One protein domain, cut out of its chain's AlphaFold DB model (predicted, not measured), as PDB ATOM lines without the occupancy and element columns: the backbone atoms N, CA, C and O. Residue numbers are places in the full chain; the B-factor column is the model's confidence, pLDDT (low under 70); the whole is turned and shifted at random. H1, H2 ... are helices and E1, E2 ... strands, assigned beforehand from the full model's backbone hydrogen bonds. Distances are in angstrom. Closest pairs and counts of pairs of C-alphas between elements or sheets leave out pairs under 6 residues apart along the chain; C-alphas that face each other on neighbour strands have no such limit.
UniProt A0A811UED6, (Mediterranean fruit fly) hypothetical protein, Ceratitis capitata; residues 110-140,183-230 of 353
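What this domain is: This is residues 110 to 140 and 183 to 230 of the 353 residues of the protein "(Mediterranean fruit fly) hypothetical protein" of Ceratitis capitata (UniProt A0A811UED6). A short ribbon of two strands, E1 and E2, lies between two helices, H1 beside E1 and H2 beside E2, and a long third helix, H3, turns off at the end of H2 as an L. Residues 216 to 230 of H3 stick out as a free arm. After each strand the chain folds back beside it in a short pairing. The printed part has 79 residues, with three named helices and two named strands in the order E1, H1, E2, H2, H3; the sheet, in the order E1 - E2, is antiparallel, and the class is mostly helix. The whole is loose, with a radius of gyration of the C-alphas of 15.6 A, and flat, spanning 47 by 33 by 16 A.

Where its parts are: E1 is residues 111 to 114, 9.9 A long, and its C-alpha 111 is at (54.277, -21.282, -102.730). H1 is residues 125 to 135, 15.3 A long. E2, residues 184 to 186, is 7.0 A long and begins with C-alpha 184 at (52.667, -20.230, -109.391). H2 is residues 196 to 206, 15.3 A long. H3, residues 208 to 230, is 33.5 A long and ends with C-alpha 230 at (46.927, -28.974, -72.294).

How they stand to each other: E1 and E2 are antiparallel neighbours, with 139 degrees between their directions. N 112 and O 185 are 3.0 A apart and N 185 and O 112 2.8 A, both within hydrogen-bond range. Residues 113 to 114 of E1 also pair antiparallel with residues 121 to 122, and residues 184 to 185 of E2 with residues 192 to 193. The closest C-alphas of E1 and H1 are those of Tyr 113 and Trp 128, 6.4 A apart. Those of E2 and H2 are Thr 184 and Arg 196, 6.3 A apart. H2 and H3 are close but not clearly touching, their closest C-alphas, of Leu 203 and Val 211, being 7.6 A apart. Their lines are about perpendicular, at 79 degrees. H1 is apart from H2 and from H3, and H3 is apart from E1 and E2. In H1, H2 and H3 every O i to N i+4 pair is within hydrogen-bond range.

The domain as a whole: The two C-alphas farthest apart, those of Thr 140 and Arg 230, are 47.2 A from each other. Without the residues that stand free, the body of 64 residues spans 39 by 21 by 16 A. Residues 141 to 182 are not printed; C-alphas 140 and 183 are 19.0 A apart across this cut, which lies in the link from H1 to E2. The link from H2 to H3 is tight, those from E1 to H1 and from E2 to H2 are short, and no link printed whole is long. The mean pLDDT of the printed part is 85.0, and residues 218 to 230 are under 70.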
ATOM      1  N   ALA A 110      56.087 -21.356 -98.926       91.00
ATOM      2  CA  ALA A 110      56.425 -20.177 -99.723       91.00
ATOM      3  C   ALA A 110      55.800 -20.179-101.129       91.00
ATOM      4  O   ALA A 110      56.043 -19.259-101.915       91.00
ATOM      5  N   VAL A 111      54.989 -21.189-101.454       92.44
ATOM      6  CA  VAL A 111      54.277 -21.282-102.730       92.44
ATOM      7  C   VAL A 111      52.907 -20.619-102.607       92.44
ATOM      8  O   VAL A 111      52.179 -20.788-101.627       92.44
ATOM      9  N   MET A 112      52.554 -19.854-103.631       93.88
ATOM     10  CA  MET A 112      51.210 -19.353-103.881       93.88
ATOM     11  C   MET A 112      50.787 -19.822-105.274       93.88
ATOM     12  O   MET A 112      51.583 -19.795-106.216       93.88
ATOM     13  N   TYR A 113      49.555 -20.298-105.399       93.00
ATOM     14  CA  TYR A 113      48.995 -20.795-106.653       93.00
ATOM     15  C   TYR A 113      48.102 -19.722-107.267       93.00
ATOM     16  O   TYR A 113      47.368 -19.049-106.554       93.00
ATOM     17  N   ILE A 114      48.141 -19.570-108.585       93.19
ATOM     18  CA  ILE A 114      47.325 -18.595-109.313       93.19
ATOM     19  C   ILE A 114      46.469 -19.346-110.323       93.19
ATOM     20  O   ILE A 114      46.942 -20.251-111.015       93.19
ATOM     21  N   CYS A 115      45.185 -19.000-110.405       92.00
ATOM     22  CA  CYS A 115      44.324 -19.519-111.455       92.00
ATOM     23  C   CYS A 115      44.748 -18.924-112.811       92.00
ATOM     24  O   CYS A 115      44.610 -17.713-112.998       92.00
ATOM     25  N   PRO A 116      45.202 -19.737-113.785       88.94
ATOM     26  CA  PRO A 116      45.716 -19.213-115.049       88.94
ATOM     27  C   PRO A 116      44.655 -18.461-115.874       88.94
ATOM     28  O   PRO A 116      45.001 -17.630-116.710       88.94
ATOM     29  N   ALA A 117      43.368 -18.733-115.632       87.56
ATOM     30  CA  ALA A 117      42.243 -18.194-116.394       87.56
ATOM     31  C   ALA A 117      41.629 -16.904-115.824       87.56
ATOM     32  O   ALA A 117      41.068 -16.127-116.589       87.56
ATOM     33  N   CYS A 118      41.696 -16.685-114.507       89.94
ATOM     34  CA  CYS A 118      41.061 -15.531-113.851       89.94
ATOM     35  C   CYS A 118      41.967 -14.776-112.865       89.94
ATOM     36  O   CYS A 118      41.495 -13.872-112.182       89.94
ATOM     37  N   GLY A 119      43.236 -15.171-112.724       89.12
ATOM     38  CA  GLY A 119      44.213 -14.491-111.870       89.12
ATOM     39  C   GLY A 119      44.007 -14.661-110.358       89.12
ATOM     40  O   GLY A 119      44.819 -14.162-109.589       89.12
ATOM     41  N   SER A 120      42.967 -15.377-109.913       92.50
ATOM     42  CA  SER A 120      42.696 -15.588-108.480       92.50
ATOM     43  C   SER A 120      43.868 -16.283-107.775       92.50
ATOM     44  O   SER A 120      44.336 -17.326-108.243       92.50
ATOM     45  N   GLU A 121      44.316 -15.723-106.649       93.62
ATOM     46  CA  GLU A 121      45.428 -16.242-105.841       93.62
ATOM     47  C   GLU A 121      44.932 -17.202-104.746       93.62
ATOM     48  O   GLU A 121      43.903 -16.974-104.113       93.62
ATOM     49  N   PHE A 122      45.684 -18.278-104.506       92.69
ATOM     50  CA  PHE A 122      45.374 -19.334-103.542       92.69
ATOM     51  C   PHE A 122      46.607 -19.709-102.725       92.69
ATOM     52  O   PHE A 122      47.726 -19.815-103.234       92.69
ATOM     53  N   ASP A 123      46.382 -19.972-101.444       88.88
ATOM     54  CA  ASP A 123      47.414 -20.350-100.486       88.88
ATOM     55  C   ASP A 123      47.809 -21.836-100.553       88.88
ATOM     56  O   ASP A 123      48.922 -22.202-100.177       88.88
ATOM     57  N   THR A 124      46.909 -22.682-101.049       88.75
ATOM     58  CA  THR A 124      46.984 -24.143-101.000       88.75
ATOM     59  C   THR A 124      46.640 -24.766-102.352       88.75
ATOM     60  O   THR A 124      45.761 -24.301-103.084       88.75
ATOM     61  N   GLN A 125      47.304 -25.879-102.689       88.19
ATOM     62  CA  GLN A 125      47.056 -26.582-103.955       88.19
ATOM     63  C   GLN A 125      45.617 -27.127-104.041       88.19
ATOM     64  O   GLN A 125      45.041 -27.182-105.124       88.19
ATOM     65  N   THR A 126      45.025 -27.528-102.913       89.62
ATOM     66  CA  THR A 126      43.660 -28.076-102.835       89.62
ATOM     67  C   THR A 126      42.587 -27.023-103.104       89.62
ATOM     68  O   THR A 126      41.652 -27.307-103.857       89.62
ATOM     69  N   ALA A 127      42.732 -25.808-102.562       91.12
ATOM     70  CA  ALA A 127      41.830 -24.694-102.856       91.12
ATOM     71  C   ALA A 127      41.912 -24.300-104.339       91.12
ATOM     72  O   ALA A 127      40.884 -24.229-105.015       91.12
ATOM     73  N   TRP A 128      43.131 -24.175-104.877       92.00
ATOM     74  CA  TRP A 128      43.364 -23.913-106.300       92.00
ATOM     75  C   TRP A 128      42.763 -25.000-107.208       92.00
ATOM     76  O   TRP A 128      42.005 -24.674-108.122       92.00
ATOM     77  N   LYS A 129      43.011 -26.294-106.927       88.25
ATOM     78  CA  LYS A 129      42.433 -27.429-107.680       88.25
ATOM     79  C   LYS A 129      40.901 -27.439-107.624       88.25
ATOM     80  O   LYS A 129      40.259 -27.688-108.643       88.25
ATOM     81  N   THR A 130      40.308 -27.142-106.467       91.12
ATOM     82  CA  THR A 130      38.846 -27.033-106.314       91.12
ATOM     83  C   THR A 130      38.286 -25.875-107.141       91.12
ATOM     84  O   THR A 130      37.300 -26.058-107.849       91.12
ATOM     85  N   HIS A 131      38.942 -24.712-107.126       91.62
ATOM     86  CA  HIS A 131      38.528 -23.548-107.907       91.62
ATOM     87  C   HIS A 131      38.583 -23.804-109.423       91.62
ATOM     88  O   HIS A 131      37.570 -23.635-110.100       91.62
ATOM     89  N   ILE A 132      39.716 -24.262-109.972       88.94
ATOM     90  CA  ILE A 132      39.852 -24.464-111.430       88.94
ATOM     91  C   ILE A 132      38.899 -25.540-111.972       88.94
ATOM     92  O   ILE A 132      38.440 -25.448-113.110       88.94
ATOM     93  N   ASN A 133      38.554 -26.534-111.151       87.69
ATOM     94  CA  ASN A 133      37.600 -27.576-111.523       87.69
ATOM     95  C   ASN A 133      36.142 -27.139-111.336       87.69
ATOM     96  O   ASN A 133      35.301 -27.517-112.142       87.69
ATOM     97  N   GLY A 134      35.833 -26.356-110.297       87.62
ATOM     98  CA  GLY A 134      34.469 -25.913-109.996       87.62
ATOM     99  C   GLY A 134      34.004 -24.696-110.801       87.62
ATOM    100  O   GLY A 134      32.821 -24.597-111.102       87.62
ATOM    101  N   ILE A 135      34.915 -23.783-111.154       88.06
ATOM    102  CA  ILE A 135      34.599 -22.526-111.857       88.06
ATOM    103  C   ILE A 135      34.877 -22.613-113.364       88.06
ATOM    104  O   ILE A 135      34.166 -21.996-114.153       88.06
ATOM    105  N   HIS A 136      35.901 -23.369-113.779       85.94
ATOM    106  CA  HIS A 136      36.313 -23.462-115.187       85.94
ATOM    107  C   HIS A 136      36.139 -24.864-115.800       85.94
ATOM    108  O   HIS A 136      36.471 -25.063-116.968       85.94
ATOM    109  N   GLU A 137      35.621 -25.836-115.037       84.19
ATOM    110  CA  GLU A 137      35.361 -27.217-115.484       84.19
ATOM    111  C   GLU A 137      36.575 -27.910-116.140       84.19
ATOM    112  O   GLU A 137      36.426 -28.768-117.015       84.19
ATOM    113  N   TYR A 138      37.799 -27.558-115.724       83.12
ATOM    114  CA  TYR A 138      39.052 -28.082-116.295       83.12
ATOM    115  C   TYR A 138      39.322 -29.568-115.991       83.12
ATOM    116  O   TYR A 138      40.189 -30.190-116.605       83.12
ATOM    117  N   ASN A 139      38.513 -30.176-115.125       79.12
ATOM    118  CA  ASN A 139      38.385 -31.625-114.965       79.12
ATOM    119  C   ASN A 139      37.611 -32.308-116.116       79.12
ATOM    120  O   ASN A 139      37.661 -33.533-116.236       79.12
ATOM    121  N   THR A 140      36.902 -31.561-116.972       79.69
ATOM    122  CA  THR A 140      36.116 -32.101-118.092       79.69
ATOM    123  C   THR A 140      36.757 -31.813-119.452       79.69
ATOM    124  O   THR A 140      37.380 -30.779-119.685       79.69
ATOM    125  N   CYS A 183      50.989 -20.013-113.331       86.69
ATOM    126  CA  CYS A 183      50.258 -20.837-112.353       86.69
ATOM    127  C   CYS A 183      50.788 -20.760-110.912       86.69
ATOM    128  O   CYS A 183      50.104 -21.200-109.987       86.69
ATOM    129  N   THR A 184      52.007 -20.254-110.707       90.62
ATOM    130  CA  THR A 184      52.667 -20.230-109.391       90.62
ATOM    131  C   THR A 184      53.416 -18.922-109.153       90.62
ATOM    132  O   THR A 184      54.005 -18.364-110.077       90.62
ATOM    133  N   LYS A 185      53.416 -18.454-107.904       93.88
ATOM    134  CA  LYS A 185      54.016 -17.200-107.432       93.88
ATOM    135  C   LYS A 185      54.831 -17.464-106.167       93.88
ATOM    136  O   LYS A 185      54.398 -18.214-105.290       93.88
ATOM    137  N   CYS A 186      56.010 -16.857-106.069       94.50
ATOM    138  CA  CYS A 186      56.804 -16.865-104.842       94.50
ATOM    139  C   CYS A 186      56.146 -15.958-103.792       94.50
ATOM    140  O   CYS A 186      55.847 -14.800-104.079       94.50
ATOM    141  N   ARG A 187      55.948 -16.423-102.556       93.31
ATOM    142  CA  ARG A 187      55.420 -15.552-101.487       93.31
ATOM    143  C   ARG A 187      56.407 -14.494-100.996       93.31
ATOM    144  O   ARG A 187      55.965 -13.523-100.403       93.31
ATOM    145  N   ILE A 188      57.700 -14.690-101.240       92.19
ATOM    146  CA  ILE A 188      58.782 -13.900-100.638       92.19
ATOM    147  C   ILE A 188      59.198 -12.756-101.572       92.19
ATOM    148  O   ILE A 188      59.191 -11.601-101.172       92.19
ATOM    149  N   CYS A 189      59.489 -13.064-102.841       93.81
ATOM    150  CA  CYS A 189      59.857 -12.068-103.859       93.81
ATOM    151  C   CYS A 189      58.751 -11.763-104.884       93.81
ATOM    152  O   CYS A 189      58.994 -11.040-105.843       93.81
ATOM    153  N   HIS A 190      57.566 -12.368-104.749       92.69
ATOM    154  CA  HIS A 190      56.406 -12.186-105.641       92.69
ATOM    155  C   HIS A 190      56.609 -12.529-107.131       92.69
ATOM    156  O   HIS A 190      55.667 -12.405-107.912       92.69
ATOM    157  N   ARG A 191      57.776 -13.064-107.521       91.88
ATOM    158  CA  ARG A 191      58.065 -13.495-108.896       91.88
ATOM    159  C   ARG A 191      57.164 -14.656-109.343       91.88
ATOM    160  O   ARG A 191      56.811 -15.537-108.551       91.88
ATOM    161  N   LEU A 192      56.803 -14.638-110.626       91.56
ATOM    162  CA  LEU A 192      55.846 -15.539-111.273       91.56
ATOM    163  C   LEU A 192      56.543 -16.645-112.081       91.56
ATOM    164  O   LEU A 192      57.384 -16.371-112.937       91.56
ATOM    165  N   TYR A 193      56.128 -17.897-111.882       89.25
ATOM    166  CA  TYR A 193      56.729 -19.092-112.486       89.25
ATOM    167  C   TYR A 193      55.693 -19.907-113.256       89.25
ATOM    168  O   TYR A 193      54.532 -20.020-112.848       89.25
ATOM    169  N   LYS A 194      56.119 -20.485-114.385       82.88
ATOM    170  CA  LYS A 194      55.245 -21.288-115.246       82.88
ATOM    171  C   LYS A 194      54.910 -22.631-114.602       82.88
ATOM    172  O   LYS A 194      53.744 -23.027-114.624       82.88
ATOM    173  N   TYR A 195      55.904 -23.300-114.021       83.44
ATOM    174  CA  TYR A 195      55.732 -24.580-113.345       83.44
ATOM    175  C   TYR A 195      56.140 -24.514-111.874       83.44
ATOM    176  O   TYR A 195      56.934 -23.679-111.442       83.44
ATOM    177  N   ARG A 196      55.605 -25.463-111.099       87.06
ATOM    178  CA  ARG A 196      55.902 -25.600-109.673       87.06
ATOM    179  C   ARG A 196      57.368 -25.957-109.426       87.06
ATOM    180  O   ARG A 196      57.943 -25.425-108.484       87.06
ATOM    181  N   GLN A 197      57.974 -26.819-110.247       86.88
ATOM    182  CA  GLN A 197      59.382 -27.196-110.074       86.88
ATOM    183  C   GLN A 197      60.316 -25.987-110.195       86.88
ATOM    184  O   GLN A 197      61.192 -25.831-109.348       86.88
ATOM    185  N   ASP A 198      60.080 -25.099-111.167       89.62
ATOM    186  CA  ASP A 198      60.863 -23.871-111.368       89.62
ATOM    187  C   ASP A 198      60.870 -23.001-110.098       89.62
ATOM    188  O   ASP A 198      61.922 -22.543-109.650       89.62
ATOM    189  N   LEU A 199      59.699 -22.832-109.468       92.56
ATOM    190  CA  LEU A 199      59.564 -22.095-108.211       92.56
ATOM    191  C   LEU A 199      60.253 -22.811-107.037       92.56
ATOM    192  O   LEU A 199      60.891 -22.154-106.223       92.56
ATOM    193  N   ILE A 200      60.173 -24.142-106.935       91.00
ATOM    194  CA  ILE A 200      60.863 -24.894-105.868       91.00
ATOM    195  C   ILE A 200      62.391 -24.791-106.016       91.00
ATOM    196  O   ILE A 200      63.095 -24.651-105.015       91.00
ATOM    197  N   VAL A 201      62.912 -24.809-107.248       91.50
ATOM    198  CA  VAL A 201      64.337 -24.567-107.528       91.50
ATOM    199  C   VAL A 201      64.725 -23.138-107.140       91.50
ATOM    200  O   VAL A 201      65.708 -22.960-106.424       91.50
ATOM    201  N   HIS A 202      63.928 -22.134-107.522       92.81
ATOM    202  CA  HIS A 202      64.137 -20.743-107.103       92.81
ATOM    203  C   HIS A 202      64.167 -20.587-105.577       92.81
ATOM    204  O   HIS A 202      65.102 -20.009-105.032       92.81
ATOM    205  N   LEU A 203      63.182 -21.147-104.871       92.12
ATOM    206  CA  LEU A 203      63.108 -21.082-103.409       92.12
ATOM    207  C   LEU A 203      64.331 -21.727-102.743       92.12
ATOM    208  O   LEU A 203      64.842 -21.188-101.766       92.12
ATOM    209  N   ARG A 204      64.846 -22.836-103.291       92.06
ATOM    210  CA  ARG A 204      66.053 -23.507-102.783       92.06
ATOM    211  C   ARG A 204      67.346 -22.724-103.039       92.06
ATOM    212  O   ARG A 204      68.283 -22.870-102.261       92.06
ATOM    213  N   LEU A 205      67.415 -21.938-104.114       92.00
ATOM    214  CA  LEU A 205      68.622 -21.196-104.502       92.00
ATOM    215  C   LEU A 205      68.661 -19.756-103.969       92.00
ATOM    216  O   LEU A 205      69.749 -19.238-103.744       92.00
ATOM    217  N   CYS A 206      67.504 -19.114-103.782       91.69
ATOM    218  CA  CYS A 206      67.414 -17.682-103.479       91.69
ATOM    219  C   CYS A 206      66.743 -17.347-102.139       91.69
ATOM    220  O   CYS A 206      66.962 -16.250-101.641       91.69
ATOM    221  N   HIS A 207      65.933 -18.249-101.570       92.31
ATOM    222  CA  HIS A 207      65.102 -17.974-100.383       92.31
ATOM    223  C   HIS A 207      65.113 -19.111 -99.357       92.31
ATOM    224  O   HIS A 207      64.145 -19.335 -98.627       92.31
ATOM    225  N   ARG A 208      66.185 -19.900 -99.329       89.62
ATOM    226  CA  ARG A 208      66.240 -21.118 -98.521       89.62
ATOM    227  C   ARG A 208      66.149 -20.801 -97.028       89.62
ATOM    228  O   ARG A 208      65.419 -21.472 -96.304       89.62
ATOM    229  N   GLU A 209      66.841 -19.758 -96.595       89.38
ATOM    230  CA  GLU A 209      66.872 -19.289 -95.212       89.38
ATOM    231  C   GLU A 209      65.537 -18.630 -94.813       89.38
ATOM    232  O   GLU A 209      64.977 -18.995 -93.780       89.38
ATOM    233  N   ASP A 210      64.957 -17.794 -95.680       90.62
ATOM    234  CA  ASP A 210      63.620 -17.193 -95.507       90.62
ATOM    235  C   ASP A 210      62.526 -18.267 -95.299       90.62
ATOM    236  O   ASP A 210      61.636 -18.154 -94.453       90.62
ATOM    237  N   VAL A 211      62.601 -19.361 -96.067       89.12
ATOM    238  CA  VAL A 211      61.692 -20.514 -95.966       89.12
ATOM    239  C   VAL A 211      61.858 -21.250 -94.630       89.12
ATOM    240  O   VAL A 211      60.864 -21.700 -94.051       89.12
ATOM    241  N   ILE A 212      63.087 -21.362 -94.114       88.50
ATOM    242  CA  ILE A 212      63.369 -21.963 -92.799       88.50
ATOM    243  C   ILE A 212      62.812 -21.081 -91.670       88.50
ATOM    244  O   ILE A 212      62.224 -21.615 -90.727       88.50
ATOM    245  N   GLU A 213      62.937 -19.755 -91.765       86.81
ATOM    246  CA  GLU A 213      62.366 -18.827 -90.779       86.81
ATOM    247  C   GLU A 213      60.835 -18.947 -90.710       86.81
ATOM    248  O   GLU A 213      60.283 -19.128 -89.620       86.81
ATOM    249  N   MET A 214      60.155 -19.002 -91.862       84.50
ATOM    250  CA  MET A 214      58.702 -19.224 -91.914       84.50
ATOM    251  C   MET A 214      58.264 -20.546 -91.258       84.50
ATOM    252  O   MET A 214      57.217 -20.586 -90.609       84.50
ATOM    253  N   MET A 215      59.060 -21.621 -91.351       84.56
ATOM    254  CA  MET A 215      58.805 -22.857 -90.586       84.56
ATOM    255  C   MET A 215      59.002 -22.683 -89.083       84.56
ATOM    256  O   MET A 215      58.315 -23.337 -88.295       84.56
ATOM    257  N   GLY A 216      59.935 -21.828 -88.666       79.62
ATOM    258  CA  GLY A 216      60.151 -21.509 -87.258       79.62
ATOM    259  C   GLY A 216      58.889 -20.955 -86.599       79.62
ATOM    260  O   GLY A 216      58.564 -21.349 -85.478       79.62
ATOM    261  N   ASP A 217      58.149 -20.100 -87.302       73.00
ATOM    262  CA  ASP A 217      56.938 -19.468 -86.775       73.00
ATOM    263  C   ASP A 217      55.694 -20.358 -86.845       73.00
ATOM    264  O   ASP A 217      54.947 -20.410 -85.863       73.00
ATOM    265  N   THR A 218      55.501 -21.155 -87.904       69.69
ATOM    266  CA  THR A 218      54.402 -22.143 -87.928       69.69
ATOM    267  C   THR A 218      54.541 -23.161 -86.792       69.69
ATOM    268  O   THR A 218      53.585 -23.395 -86.051       69.69
ATOM    269  N   ASN A 219      55.754 -23.673 -86.548       69.69
ATOM    270  CA  ASN A 219      56.031 -24.592 -85.439       69.69
ATOM    271  C   ASN A 219      55.818 -23.951 -84.051       69.69
ATOM    272  O   ASN A 219      55.428 -24.645 -83.108       69.69
ATOM    273  N   LYS A 220      56.065 -22.640 -83.886       66.38
ATOM    274  CA  LYS A 220      55.728 -21.921 -82.640       66.38
ATOM    275  C   LYS A 220      54.214 -21.844 -82.451       66.38
ATOM    276  O   LYS A 220      53.743 -22.077 -81.339       66.38
ATOM    277  N   VAL A 221      53.452 -21.537 -83.501       61.03
ATOM    278  CA  VAL A 221      51.981 -21.475 -83.441       61.03
ATOM    279  C   VAL A 221      51.395 -22.844 -83.083       61.03
ATOM    280  O   VAL A 221      50.610 -22.938 -82.140       61.03
ATOM    281  N   GLU A 222      51.839 -23.919 -83.737       62.16
ATOM    282  CA  GLU A 222      51.383 -25.289 -83.452       62.16
ATOM    283  C   GLU A 222      51.695 -25.736 -82.013       62.16
ATOM    284  O   GLU A 222      50.820 -26.279 -81.330       62.16
ATOM    285  N   LYS A 223      52.902 -25.446 -81.501       63.09
ATOM    286  CA  LYS A 223      53.258 -25.734 -80.099       63.09
ATOM    287  C   LYS A 223      52.386 -24.969 -79.109       63.09
ATOM    288  O   LYS A 223      51.874 -25.577 -78.173       63.09
ATOM    289  N   ASN A 224      52.165 -23.672 -79.336       65.50
ATOM    290  CA  ASN A 224      51.287 -22.866 -78.486       65.50
ATOM    291  C   ASN A 224      49.846 -23.398 -78.495       65.50
ATOM    292  O   ASN A 224      49.209 -23.441 -77.448       65.50
ATOM    293  N   ILE A 225      49.322 -23.844 -79.642       66.50
ATOM    294  CA  ILE A 225      47.991 -24.467 -79.713       66.50
ATOM    295  C   ILE A 225      47.953 -25.738 -78.851       66.50
ATOM    296  O   ILE A 225      47.068 -25.875 -78.006       66.50
ATOM    297  N   TYR A 226      48.930 -26.637 -78.992       59.25
ATOM    298  CA  TYR A 226      48.962 -27.890 -78.230       59.25
ATOM    299  C   TYR A 226      49.145 -27.676 -76.714       59.25
ATOM    300  O   TYR A 226      48.505 -28.354 -75.908       59.25
ATOM    301  N   GLU A 227      49.964 -26.704 -76.301       62.91
ATOM    302  CA  GLU A 227      50.126 -26.342 -74.886       62.91
ATOM    303  C   GLU A 227      48.875 -25.666 -74.305       62.91
ATOM    304  O   GLU A 227      48.478 -25.991 -73.185       62.91
ATOM    305  N   ASN A 228      48.174 -24.829 -75.079       60.41
ATOM    306  CA  ASN A 228      46.896 -24.237 -74.669       60.41
ATOM    307  C   ASN A 228      45.761 -25.275 -74.561       60.41
ATOM    308  O   ASN A 228      44.923 -25.179 -73.662       60.41
ATOM    309  N   LEU A 229      45.748 -26.321 -75.397       61.25
ATOM    310  CA  LEU A 229      44.846 -27.464 -75.192       61.25
ATOM    311  C   LEU A 229      45.199 -28.269 -73.928       61.25
ATOM    312  O   LEU A 229      44.320 -28.887 -73.328       61.25
ATOM    313  N   ARG A 230      46.466 -28.258 -73.495       56.69
ATOM    314  CA  ARG A 230      46.927 -28.974 -72.294       56.69
ATOM    315  C   ARG A 230      46.616 -28.237 -70.990       56.69
ATOM    316  O   ARG A 230      46.469 -28.890 -69.959       56.69
TER     317      ARG A 230